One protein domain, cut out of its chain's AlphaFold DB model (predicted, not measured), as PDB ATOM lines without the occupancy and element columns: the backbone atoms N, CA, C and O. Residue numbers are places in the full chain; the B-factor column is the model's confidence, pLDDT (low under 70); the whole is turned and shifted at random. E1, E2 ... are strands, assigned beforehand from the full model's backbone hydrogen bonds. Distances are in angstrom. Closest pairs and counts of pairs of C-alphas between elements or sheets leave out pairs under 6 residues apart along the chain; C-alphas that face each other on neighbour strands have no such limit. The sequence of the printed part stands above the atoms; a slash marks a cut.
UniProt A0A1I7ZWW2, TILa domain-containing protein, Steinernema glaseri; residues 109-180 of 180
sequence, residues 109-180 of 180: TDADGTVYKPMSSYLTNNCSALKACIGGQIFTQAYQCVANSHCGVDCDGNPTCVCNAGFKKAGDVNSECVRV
ATOM      1  N   THR A 109     203.104 166.173 161.546       84.75
ATOM      2  CA  THR A 109     203.812 166.317 160.272       84.75
ATOM      3  C   THR A 109     203.612 165.051 159.456       84.75
ATOM      4  O   THR A 109     203.832 163.952 159.964       84.75
ATOM      5  N   ASP A 110     203.164 165.200 158.215       81.62
ATOM      6  CA  ASP A 110     202.994 164.081 157.291       81.62
ATOM      7  C   ASP A 110     204.323 163.629 156.680       81.62
ATOM      8  O   ASP A 110     205.345 164.312 156.785       81.62
ATOM      9  N   ALA A 111     204.298 162.502 155.969       78.94
ATOM     10  CA  ALA A 111     205.463 161.987 155.248       78.94
ATOM     11  C   ALA A 111     205.989 162.955 154.166       78.94
ATOM     12  O   ALA A 111     207.169 162.912 153.830       78.94
ATOM     13  N   ASP A 112     205.132 163.835 153.640       76.81
ATOM     14  CA  ASP A 112     205.487 164.865 152.656       76.81
ATOM     15  C   ASP A 112     206.002 166.177 153.285       76.81
ATOM     16  O   ASP A 112     206.372 167.108 152.570       76.81
ATOM     17  N   GLY A 113     206.062 166.256 154.621       74.06
ATOM     18  CA  GLY A 113     206.486 167.447 155.356       74.06
ATOM     19  C   GLY A 113     205.375 168.465 155.627       74.06
ATOM     20  O   GLY A 113     205.648 169.497 156.244       74.06
ATOM     21  N   THR A 114     204.130 168.196 155.223       78.12
ATOM     22  CA  THR A 114     202.974 169.052 155.533       78.12
ATOM     23  C   THR A 114     202.703 169.059 157.034       78.12
ATOM     24  O   THR A 114     202.595 168.003 157.657       78.12
ATOM     25  N   VAL A 115     202.565 170.252 157.617       80.62
ATOM     26  CA  VAL A 115     202.287 170.436 159.049       80.62
ATOM     27  C   VAL A 115     200.809 170.757 159.262       80.62
ATOM     28  O   VAL A 115     200.305 171.776 158.789       80.62
ATOM     29  N   TYR A 116     200.127 169.912 160.028       82.44
ATOM     30  CA  TYR A 116     198.718 170.049 160.386       82.44
ATOM     31  C   TYR A 116     198.552 170.605 161.796       82.44
ATOM     32  O   TYR A 116     199.264 170.210 162.723       82.44
ATOM     33  N   LYS A 117     197.579 171.501 161.982       83.06
ATOM     34  CA  LYS A 117     197.268 172.065 163.302       83.06
ATOM     35  C   LYS A 117     196.735 170.967 164.236       83.06
ATOM     36  O   LYS A 117     196.012 170.083 163.768       83.06
ATOM     37  N   PRO A 118     197.051 171.025 165.544       84.50
ATOM     38  CA  PRO A 118     196.479 170.100 166.515       84.50
ATOM     39  C   PRO A 118     194.949 170.181 166.503       84.50
ATOM     40  O   PRO A 118     194.379 171.250 166.272       84.50
ATOM     41  N   MET A 119     194.289 169.053 166.775       82.69
ATOM     42  CA  MET A 119     192.828 168.940 166.893       82.69
ATOM     43  C   MET A 119     192.066 169.417 165.645       82.69
ATOM     44  O   MET A 119     190.932 169.876 165.742       82.69
ATOM     45  N   SER A 120     192.694 169.330 164.472       84.75
ATOM     46  CA  SER A 120     192.118 169.764 163.197       84.75
ATOM     47  C   SER A 120     192.022 168.602 162.211       84.75
ATOM     48  O   SER A 120     192.825 167.665 162.255       84.75
ATOM     49  N   SER A 121     191.041 168.675 161.312       89.25
ATOM     50  CA  SER A 121     190.808 167.693 160.253       89.25
ATOM     51  C   SER A 121     190.887 168.326 158.867       89.25
ATOM     52  O   SER A 121     190.423 169.450 158.677       89.25
ATOM     53  N   TYR A 122     191.421 167.586 157.901       88.69
ATOM     54  CA  TYR A 122     191.749 168.060 156.560       88.69
ATOM     55  C   TYR A 122     191.350 167.022 155.519       88.69
ATOM     56  O   TYR A 122     191.605 165.828 155.694       88.69
ATOM     57  N   LEU A 123     190.753 167.470 154.419       90.25
ATOM     58  CA  LEU A 123     190.488 166.613 153.271       90.25
ATOM     59  C   LEU A 123     191.705 166.588 152.350       90.25
ATOM     60  O   LEU A 123     192.304 167.614 152.044       90.25
ATOM     61  N   THR A 124     192.063 165.393 151.898       88.69
ATOM     62  CA  THR A 124     193.209 165.134 151.022       88.69
ATOM     63  C   THR A 124     192.808 164.182 149.897       88.69
ATOM     64  O   THR A 124     191.695 163.646 149.891       88.69
ATOM     65  N   ASN A 125     193.699 163.995 148.917       87.00
ATOM     66  CA  ASN A 125     193.487 163.108 147.769       87.00
ATOM     67  C   ASN A 125     192.151 163.379 147.056       87.00
ATOM     68  O   ASN A 125     191.347 162.466 146.874       87.00
ATOM     69  N   ASN A 126     191.880 164.640 146.703       87.06
ATOM     70  CA  ASN A 126     190.614 165.049 146.082       87.06
ATOM     71  C   ASN A 126     189.383 164.594 146.895       87.06
ATOM     72  O   ASN A 126     188.471 163.958 146.372       87.06
ATOM     73  N   CYS A 127     189.383 164.910 148.194       88.56
ATOM     74  CA  CYS A 127     188.326 164.576 149.154       88.56
ATOM     75  C   CYS A 127     188.043 163.073 149.324       88.56
ATOM     76  O   CYS A 127     187.004 162.721 149.873       88.56
ATOM     77  N   SER A 128     188.945 162.188 148.886       92.38
ATOM     78  CA  SER A 128     188.809 160.739 149.107       92.38
ATOM     79  C   SER A 128     189.367 160.273 150.458       92.38
ATOM     80  O   SER A 128     189.112 159.145 150.881       92.38
ATOM     81  N   ALA A 129     190.115 161.134 151.158       90.81
ATOM     82  CA  ALA A 129     190.692 160.837 152.463       90.81
ATOM     83  C   ALA A 129     190.541 162.016 153.433       90.81
ATOM     84  O   ALA A 129     190.871 163.153 153.093       90.81
ATOM     85  N   LEU A 130     190.102 161.728 154.658       91.56
ATOM     86  CA  LEU A 130     190.089 162.669 155.775       91.56
ATOM     87  C   LEU A 130     191.266 162.352 156.697       91.56
ATOM     88  O   LEU A 130     191.370 161.241 157.220       91.56
ATOM     89  N   LYS A 131     192.140 163.336 156.896       92.19
ATOM     90  CA  LYS A 131     193.244 163.284 157.854       92.19
ATOM     91  C   LYS A 131     192.878 164.092 159.090       92.19
ATOM     92  O   LYS A 131     192.429 165.225 158.958       92.19
ATOM     93  N   ALA A 132     193.086 163.544 160.278       91.00
ATOM     94  CA  ALA A 132     192.916 164.245 161.544       91.00
ATOM     95  C   ALA A 132     194.229 164.238 162.324       91.00
ATOM     96  O   ALA A 132     194.869 163.195 162.459       91.00
ATOM     97  N   CYS A 133     194.619 165.401 162.839       90.62
ATOM     98  CA  CYS A 133     195.790 165.541 163.690       90.62
ATOM     99  C   CYS A 133     195.369 165.541 165.161       90.62
ATOM    100  O   CYS A 133     194.778 166.510 165.643       90.62
ATOM    101  N   ILE A 134     195.661 164.455 165.877       86.38
ATOM    102  CA  ILE A 134     195.263 164.273 167.279       86.38
ATOM    103  C   ILE A 134     196.487 163.796 168.060       86.38
ATOM    104  O   ILE A 134     197.071 162.765 167.740       86.38
ATOM    105  N   GLY A 135     196.901 164.561 169.074       77.81
ATOM    106  CA  GLY A 135     198.029 164.188 169.936       77.81
ATOM    107  C   GLY A 135     199.361 164.007 169.195       77.81
ATOM    108  O   GLY A 135     200.142 163.133 169.559       77.81
ATOM    109  N   GLY A 136     199.614 164.784 168.135       81.25
ATOM    110  CA  GLY A 136     200.828 164.663 167.319       81.25
ATOM    111  C   GLY A 136     200.843 163.480 166.343       81.25
ATOM    112  O   GLY A 136     201.846 163.268 165.667       81.25
ATOM    113  N   GLN A 137     199.746 162.723 166.234       83.62
ATOM    114  CA  GLN A 137     199.592 161.625 165.280       83.62
ATOM    115  C   GLN A 137     198.559 161.961 164.201       83.62
ATOM    116  O   GLN A 137     197.526 162.577 164.476       83.62
ATOM    117  N   ILE A 138     198.843 161.536 162.966       89.75
ATOM    118  CA  ILE A 138     197.913 161.652 161.838       89.75
ATOM    119  C   ILE A 138     197.085 160.377 161.749       89.75
ATOM    120  O   ILE A 138     197.613 159.294 161.500       89.75
ATOM    121  N   PHE A 139     195.773 160.529 161.874       92.31
ATOM    122  CA  PHE A 139     194.800 159.481 161.604       92.31
ATOM    123  C   PHE A 139     194.198 159.728 160.232       92.31
ATOM    124  O   PHE A 139     193.671 160.807 159.978       92.31
ATOM    125  N   THR A 140     194.287 158.745 159.342       93.19
ATOM    126  CA  THR A 140     193.709 158.838 157.998       93.19
ATOM    127  C   THR A 140     192.568 157.846 157.875       93.19
ATOM    128  O   THR A 140     192.734 156.670 158.191       93.19
ATOM    129  N   GLN A 141     191.430 158.306 157.372       92.44
ATOM    130  CA  GLN A 141     190.305 157.452 157.014       92.44
ATOM    131  C   GLN A 141     189.814 157.775 155.606       92.44
ATOM    132  O   GLN A 141     189.963 158.904 155.128       92.44
ATOM    133  N   ALA A 142     189.211 156.788 154.946       93.25
ATOM    134  CA  ALA A 142     188.507 157.027 153.694       93.25
ATOM    135  C   ALA A 142     187.351 158.008 153.931       93.25
ATOM    136  O   ALA A 142     186.679 157.958 154.964       93.25
ATOM    137  N   TYR A 143     187.134 158.904 152.978       91.31
ATOM    138  CA  TYR A 143     186.088 159.910 153.053       91.31
ATOM    139  C   TYR A 143     185.403 160.056 151.697       91.31
ATOM    140  O   TYR A 143     186.023 159.883 150.651       91.31
ATOM    141  N   GLN A 144     184.109 160.354 151.721       90.00
ATOM    142  CA  GLN A 144     183.342 160.710 150.537       90.00
ATOM    143  C   GLN A 144     182.480 161.919 150.864       90.00
ATOM    144  O   GLN A 144     181.870 161.992 151.932       90.00
ATOM    145  N   CYS A 145     182.438 162.868 149.933       89.62
ATOM    146  CA  CYS A 145     181.522 163.991 150.029       89.62
ATOM    147  C   CYS A 145     180.068 163.492 150.079       89.62
ATOM    148  O   CYS A 145     179.716 162.485 149.465       89.62
ATOM    149  N   VAL A 146     179.231 164.201 150.837       89.12
ATOM    150  CA  VAL A 146     177.819 163.853 151.043       89.12
ATOM    151  C   VAL A 146     177.022 163.892 149.734       89.12
ATOM    152  O   VAL A 146     177.447 164.481 148.737       89.12
ATOM    153  N   ALA A 147     175.833 163.291 149.723       89.38
ATOM    154  CA  ALA A 147     174.958 163.337 148.555       89.38
ATOM    155  C   ALA A 147     174.692 164.787 148.097       89.38
ATOM    156  O   ALA A 147     174.605 165.709 148.909       89.38
ATOM    157  N   ASN A 148     174.552 164.977 146.782       90.62
ATOM    158  CA  ASN A 148     174.384 166.289 146.140       90.62
ATOM    159  C   ASN A 148     175.557 167.260 146.363       90.62
ATOM    160  O   ASN A 148     175.380 168.477 146.278       90.62
ATOM    161  N   SER A 149     176.753 166.732 146.619       91.06
ATOM    162  CA  SER A 149     177.993 167.500 146.661       91.06
ATOM    163  C   SER A 149     179.088 166.831 145.835       91.06
ATOM    164  O   SER A 149     178.996 165.651 145.491       91.06
ATOM    165  N   HIS A 150     180.118 167.597 145.496       91.06
ATOM    166  CA  HIS A 150     181.320 167.120 144.823       91.06
ATOM    167  C   HIS A 150     182.560 167.664 145.532       91.06
ATOM    168  O   HIS A 150     182.486 168.629 146.295       91.06
ATOM    169  N   CYS A 151     183.709 167.036 145.285       92.31
ATOM    170  CA  CYS A 151     184.972 167.594 145.742       92.31
ATOM    171  C   CYS A 151     185.336 168.806 144.885       92.31
ATOM    172  O   CYS A 151     185.421 168.702 143.661       92.31
ATOM    173  N   GLY A 152     185.566 169.934 145.539       90.75
ATOM    174  CA  GLY A 152     186.118 171.140 144.951       90.75
ATOM    175  C   GLY A 152     187.292 171.642 145.782       90.75
ATOM    176  O   GLY A 152     187.858 170.915 146.602       90.75
ATOM    177  N   VAL A 153     187.633 172.907 145.579       86.00
ATOM    178  CA  VAL A 153     188.624 173.623 146.382       86.00
ATOM    179  C   VAL A 153     187.978 174.853 147.009       86.00
ATOM    180  O   VAL A 153     187.083 175.454 146.412       86.00
ATOM    181  N   ASP A 154     188.391 175.196 148.225       79.56
ATOM    182  CA  ASP A 154     188.001 176.450 148.865       79.56
ATOM    183  C   ASP A 154     188.805 177.645 148.314       79.56
ATOM    184  O   ASP A 154     189.625 177.513 147.402       79.56
ATOM    185  N   CYS A 155     188.553 178.838 148.858       76.56
ATOM    186  CA  CYS A 155     189.241 180.070 148.461       76.56
ATOM    187  C   CYS A 155     190.751 180.050 148.750       76.56
ATOM    188  O   CYS A 155     191.492 180.812 148.132       76.56
ATOM    189  N   ASP A 156     191.195 179.181 149.658       74.38
ATOM    190  CA  ASP A 156     192.593 178.994 150.039       74.38
ATOM    191  C   ASP A 156     193.255 177.845 149.250       74.38
ATOM    192  O   ASP A 156     194.430 177.537 149.454       74.38
ATOM    193  N   GLY A 157     192.520 177.217 148.323       78.56
ATOM    194  CA  GLY A 157     192.991 176.113 147.490       78.56
ATOM    195  C   GLY A 157     192.965 174.744 148.173       78.56
ATOM    196  O   GLY A 157     193.494 173.782 147.611       78.56
ATOM    197  N   ASN A 158     192.359 174.615 149.357       80.75
ATOM    198  CA  ASN A 158     192.273 173.338 150.060       80.75
ATOM    199  C   ASN A 158     191.097 172.502 149.538       80.75
ATOM    200  O   ASN A 158     190.024 173.053 149.274       80.75
ATOM    201  N   PRO A 159     191.246 171.169 149.440       86.94
ATOM    202  CA  PRO A 159     190.139 170.291 149.086       86.94
ATOM    203  C   PRO A 159     188.964 170.450 150.058       86.94
ATOM    204  O   PRO A 159     189.131 170.374 151.275       86.94
ATOM    205  N   THR A 160     187.760 170.632 149.522       89.56
ATOM    206  CA  THR A 160     186.531 170.765 150.312       89.56
ATOM    207  C   THR A 160     185.334 170.174 149.573       89.56
ATOM    208  O   THR A 160     185.338 170.075 148.347       89.56
ATOM    209  N   CYS A 161     184.288 169.783 150.299       89.81
ATOM    210  CA  CYS A 161     183.041 169.341 149.674       89.81
ATOM    211  C   CYS A 161     182.126 170.536 149.410       89.81
ATOM    212  O   CYS A 161     181.750 171.263 150.333       89.81
ATOM    213  N   VAL A 162     181.741 170.703 148.147       90.00
ATOM    214  CA  VAL A 162     180.921 171.812 147.652       90.00
ATOM    215  C   VAL A 162     179.572 171.270 147.184       90.00
ATOM    216  O   VAL A 162     179.519 170.281 146.452       90.00
ATOM    217  N   CYS A 163     178.470 171.898 147.602       91.19
ATOM    218  CA  CYS A 163     177.135 171.508 147.147       91.19
ATOM    219  C   CYS A 163     176.961 171.752 145.642       91.19
ATOM    220  O   CYS A 163     177.428 172.753 145.099       91.19
ATOM    221  N   ASN A 164     176.259 170.841 144.971       91.38
ATOM    222  CA  ASN A 164     175.913 170.974 143.560       91.38
ATOM    223  C   ASN A 164     174.961 172.158 143.330       91.38
ATOM    224  O   ASN A 164     174.275 172.621 144.243       91.38
ATOM    225  N   ALA A 165     174.881 172.626 142.083       91.44
ATOM    226  CA  ALA A 165     173.968 173.699 141.703       91.44
ATOM    227  C   ALA A 165     172.514 173.368 142.099       91.44
ATOM    228  O   ALA A 165     172.029 172.265 141.849       91.44
ATOM    229  N   GLY A 166     171.829 174.332 142.719       89.00
ATOM    230  CA  GLY A 166     170.473 174.147 143.250       89.00
ATOM    231  C   GLY A 166     170.410 173.521 144.648       89.00
ATOM    232  O   GLY A 166     169.315 173.227 145.119       89.00
ATOM    233  N   PHE A 167     171.550 173.344 145.326       89.62
ATOM    234  CA  PHE A 167     171.625 172.884 146.713       89.62
ATOM    235  C   PHE A 167     172.442 173.853 147.580       89.62
ATOM    236  O   PHE A 167     173.378 174.495 147.107       89.62
ATOM    237  N   LYS A 168     172.103 173.944 148.869       88.50
ATOM    238  CA  LYS A 168     172.834 174.706 149.889       88.50
ATOM    239  C   LYS A 168     173.143 173.833 151.097       88.50
ATOM    240  O   LYS A 168     172.438 172.869 151.380       88.50
ATOM    241  N   LYS A 169     174.188 174.204 151.827       84.94
ATOM    242  CA  LYS A 169     174.634 173.493 153.023       84.94
ATOM    243  C   LYS A 169     173.648 173.722 154.175       84.94
ATOM    244  O   LYS A 169     173.379 174.868 154.537       84.94
ATOM    245  N   ALA A 170     173.084 172.651 154.729       76.62
ATOM    246  CA  ALA A 170     172.145 172.702 155.852       76.62
ATOM    247  C   ALA A 170     172.899 172.729 157.203       76.62
ATOM    248  O   ALA A 170     172.835 171.782 157.977       76.62
ATOM    249  N   GLY A 171     173.670 173.789 157.477       70.75
ATOM    250  CA  GLY A 171     174.418 173.968 158.738       70.75
ATOM    251  C   GLY A 171     175.946 173.885 158.595       70.75
ATOM    252  O   GLY A 171     176.475 174.220 157.535       70.75
ATOM    253  N   ASP A 172     176.642 173.433 159.652       59.44
ATOM    254  CA  ASP A 172     178.113 173.304 159.706       59.44
ATOM    255  C   ASP A 172     178.626 171.852 159.638       59.44
ATOM    256  O   ASP A 172     177.851 170.909 159.776       59.44
ATOM    257  N   VAL A 173     179.921 171.727 159.291       49.47
ATOM    258  CA  VAL A 173     180.797 170.541 159.089       49.47
ATOM    259  C   VAL A 173     180.071 169.177 159.011       49.47
ATOM    260  O   VAL A 173     179.685 168.624 160.030       49.47
ATOM    261  N   ASN A 174     179.942 168.614 157.795       56.25
ATOM    262  CA  ASN A 174     179.127 167.431 157.399       56.25
ATOM    263  C   ASN A 174     177.639 167.673 157.132       56.25
ATOM    264  O   ASN A 174     176.845 166.742 157.028       56.25
ATOM    265  N   SER A 175     177.264 168.926 156.972       63.44
ATOM    266  CA  SER A 175     175.895 169.323 156.686       63.44
ATOM    267  C   SER A 175     175.466 168.866 155.297       63.44
ATOM    268  O   SER A 175     176.162 169.089 154.302       63.44
ATOM    269  N   GLU A 176     174.305 168.223 155.249       81.06
ATOM    270  CA  GLU A 176     173.668 167.772 154.021       81.06
ATOM    271  C   GLU A 176     173.508 168.936 153.036       81.06
ATOM    272  O   GLU A 176     173.233 170.080 153.416       81.06
ATOM    273  N   CYS A 177     173.668 168.645 151.750       86.81
ATOM    274  CA  CYS A 177     173.311 169.586 150.703       86.81
ATOM    275  C   CYS A 177     171.811 169.450 150.436       86.81
ATOM    276  O   CYS A 177     171.360 168.484 149.815       86.81
ATOM    277  N   VAL A 178     171.040 170.418 150.931       88.44
ATOM    278  CA  VAL A 178     169.581 170.474 150.795       88.44
ATOM    279  C   VAL A 178     169.193 171.372 149.632       88.44
ATOM    280  O   VAL A 178     169.840 172.386 149.371       88.44
ATOM    281  N   ARG A 179     168.147 170.985 148.906       87.06
ATOM    282  CA  ARG A 179     167.683 171.718 147.726       87.06
ATOM    283  C   ARG A 179     167.227 173.130 148.111       87.06
ATOM    284  O   ARG A 179     166.588 173.301 149.151       87.06
ATOM    285  N   VAL A 180     167.581 174.117 147.288       80.44
ATOM    286  CA  VAL A 180     167.156 175.523 147.427       80.44
ATOM    287  C   VAL A 180     165.928 175.801 146.577       80.44
ATOM    288  O   VAL A 180     165.827 175.201 145.481       80.44
TER     289      VAL A 180
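What this domain is: This is residues 109 to 180 of the 180 residues of the protein "TILa domain-containing protein" of Steinernema glaseri (UniProt A0A1I7ZWW2). Three small antiparallel sheets follow one another in a loose row along the long axis: the three-stranded sheet of E1, E2 and E3 towards one end, the hairpin of E4 and E5 in the middle, and the very short hairpin of E6 and E7 at the other end. The printed part has 72 residues, with no named helix and seven named strands, E1 to E7 in chain order; 33 residues, under half, are in them, and the class is all strand. The three-stranded sheet has the order E1, E2, E3 and is a meander, each strand the antiparallel neighbour of the one before. The whole is elongated, spanning 40 by 21 by 19 A, and only just compact, close to loose, with a radius of gyration of the C-alphas of 13.3 A.

Where its parts are: E1 is residues 120 to 124, 13.1 A long, and begins with C-alpha 120 at (192.118, 169.764, 163.197). E2, residues 129 to 134, is 15.9 A long, and E3, residues 137 to 142, is 16.7 A long. E4 is residues 149 to 153, 12.3 A, and E5 residues 159 to 163, 13.2 A. E6 is residues 167 to 169, 7.0 A, and E7 residues 177 to 179, 6.7 A, ending with C-alpha 179 at (167.683, 171.718, 147.726).

How they stand to each other: E2 is the inner strand of its sheet, forming hairpins with E1, N 122 to O 131 at 2.8 A, and with E3, N 132 to O 139 at 2.8 A. In the hairpin of E4 and E5, N 152 and O 160 are 2.8 A apart. The closest C-alphas of E1 and E5 are those of Leu 123 and Pro 159, 5.6 A apart. Those of E5 and E7 are Cys 163 and Cys 177, 5.6 A apart. In the hairpin of E6 and E7, N 168 and O 178 are 2.8 A apart. E3 and E4 are apart, as are E1 and E6.

The domain as a whole: The C-alphas farthest apart, of Ala 111 and Val 180, are 41.4 A from each other. The printed part has no cut and no long link. Mean pLDDT of the printed part is 84.6; residues 172 to 175 are under 70.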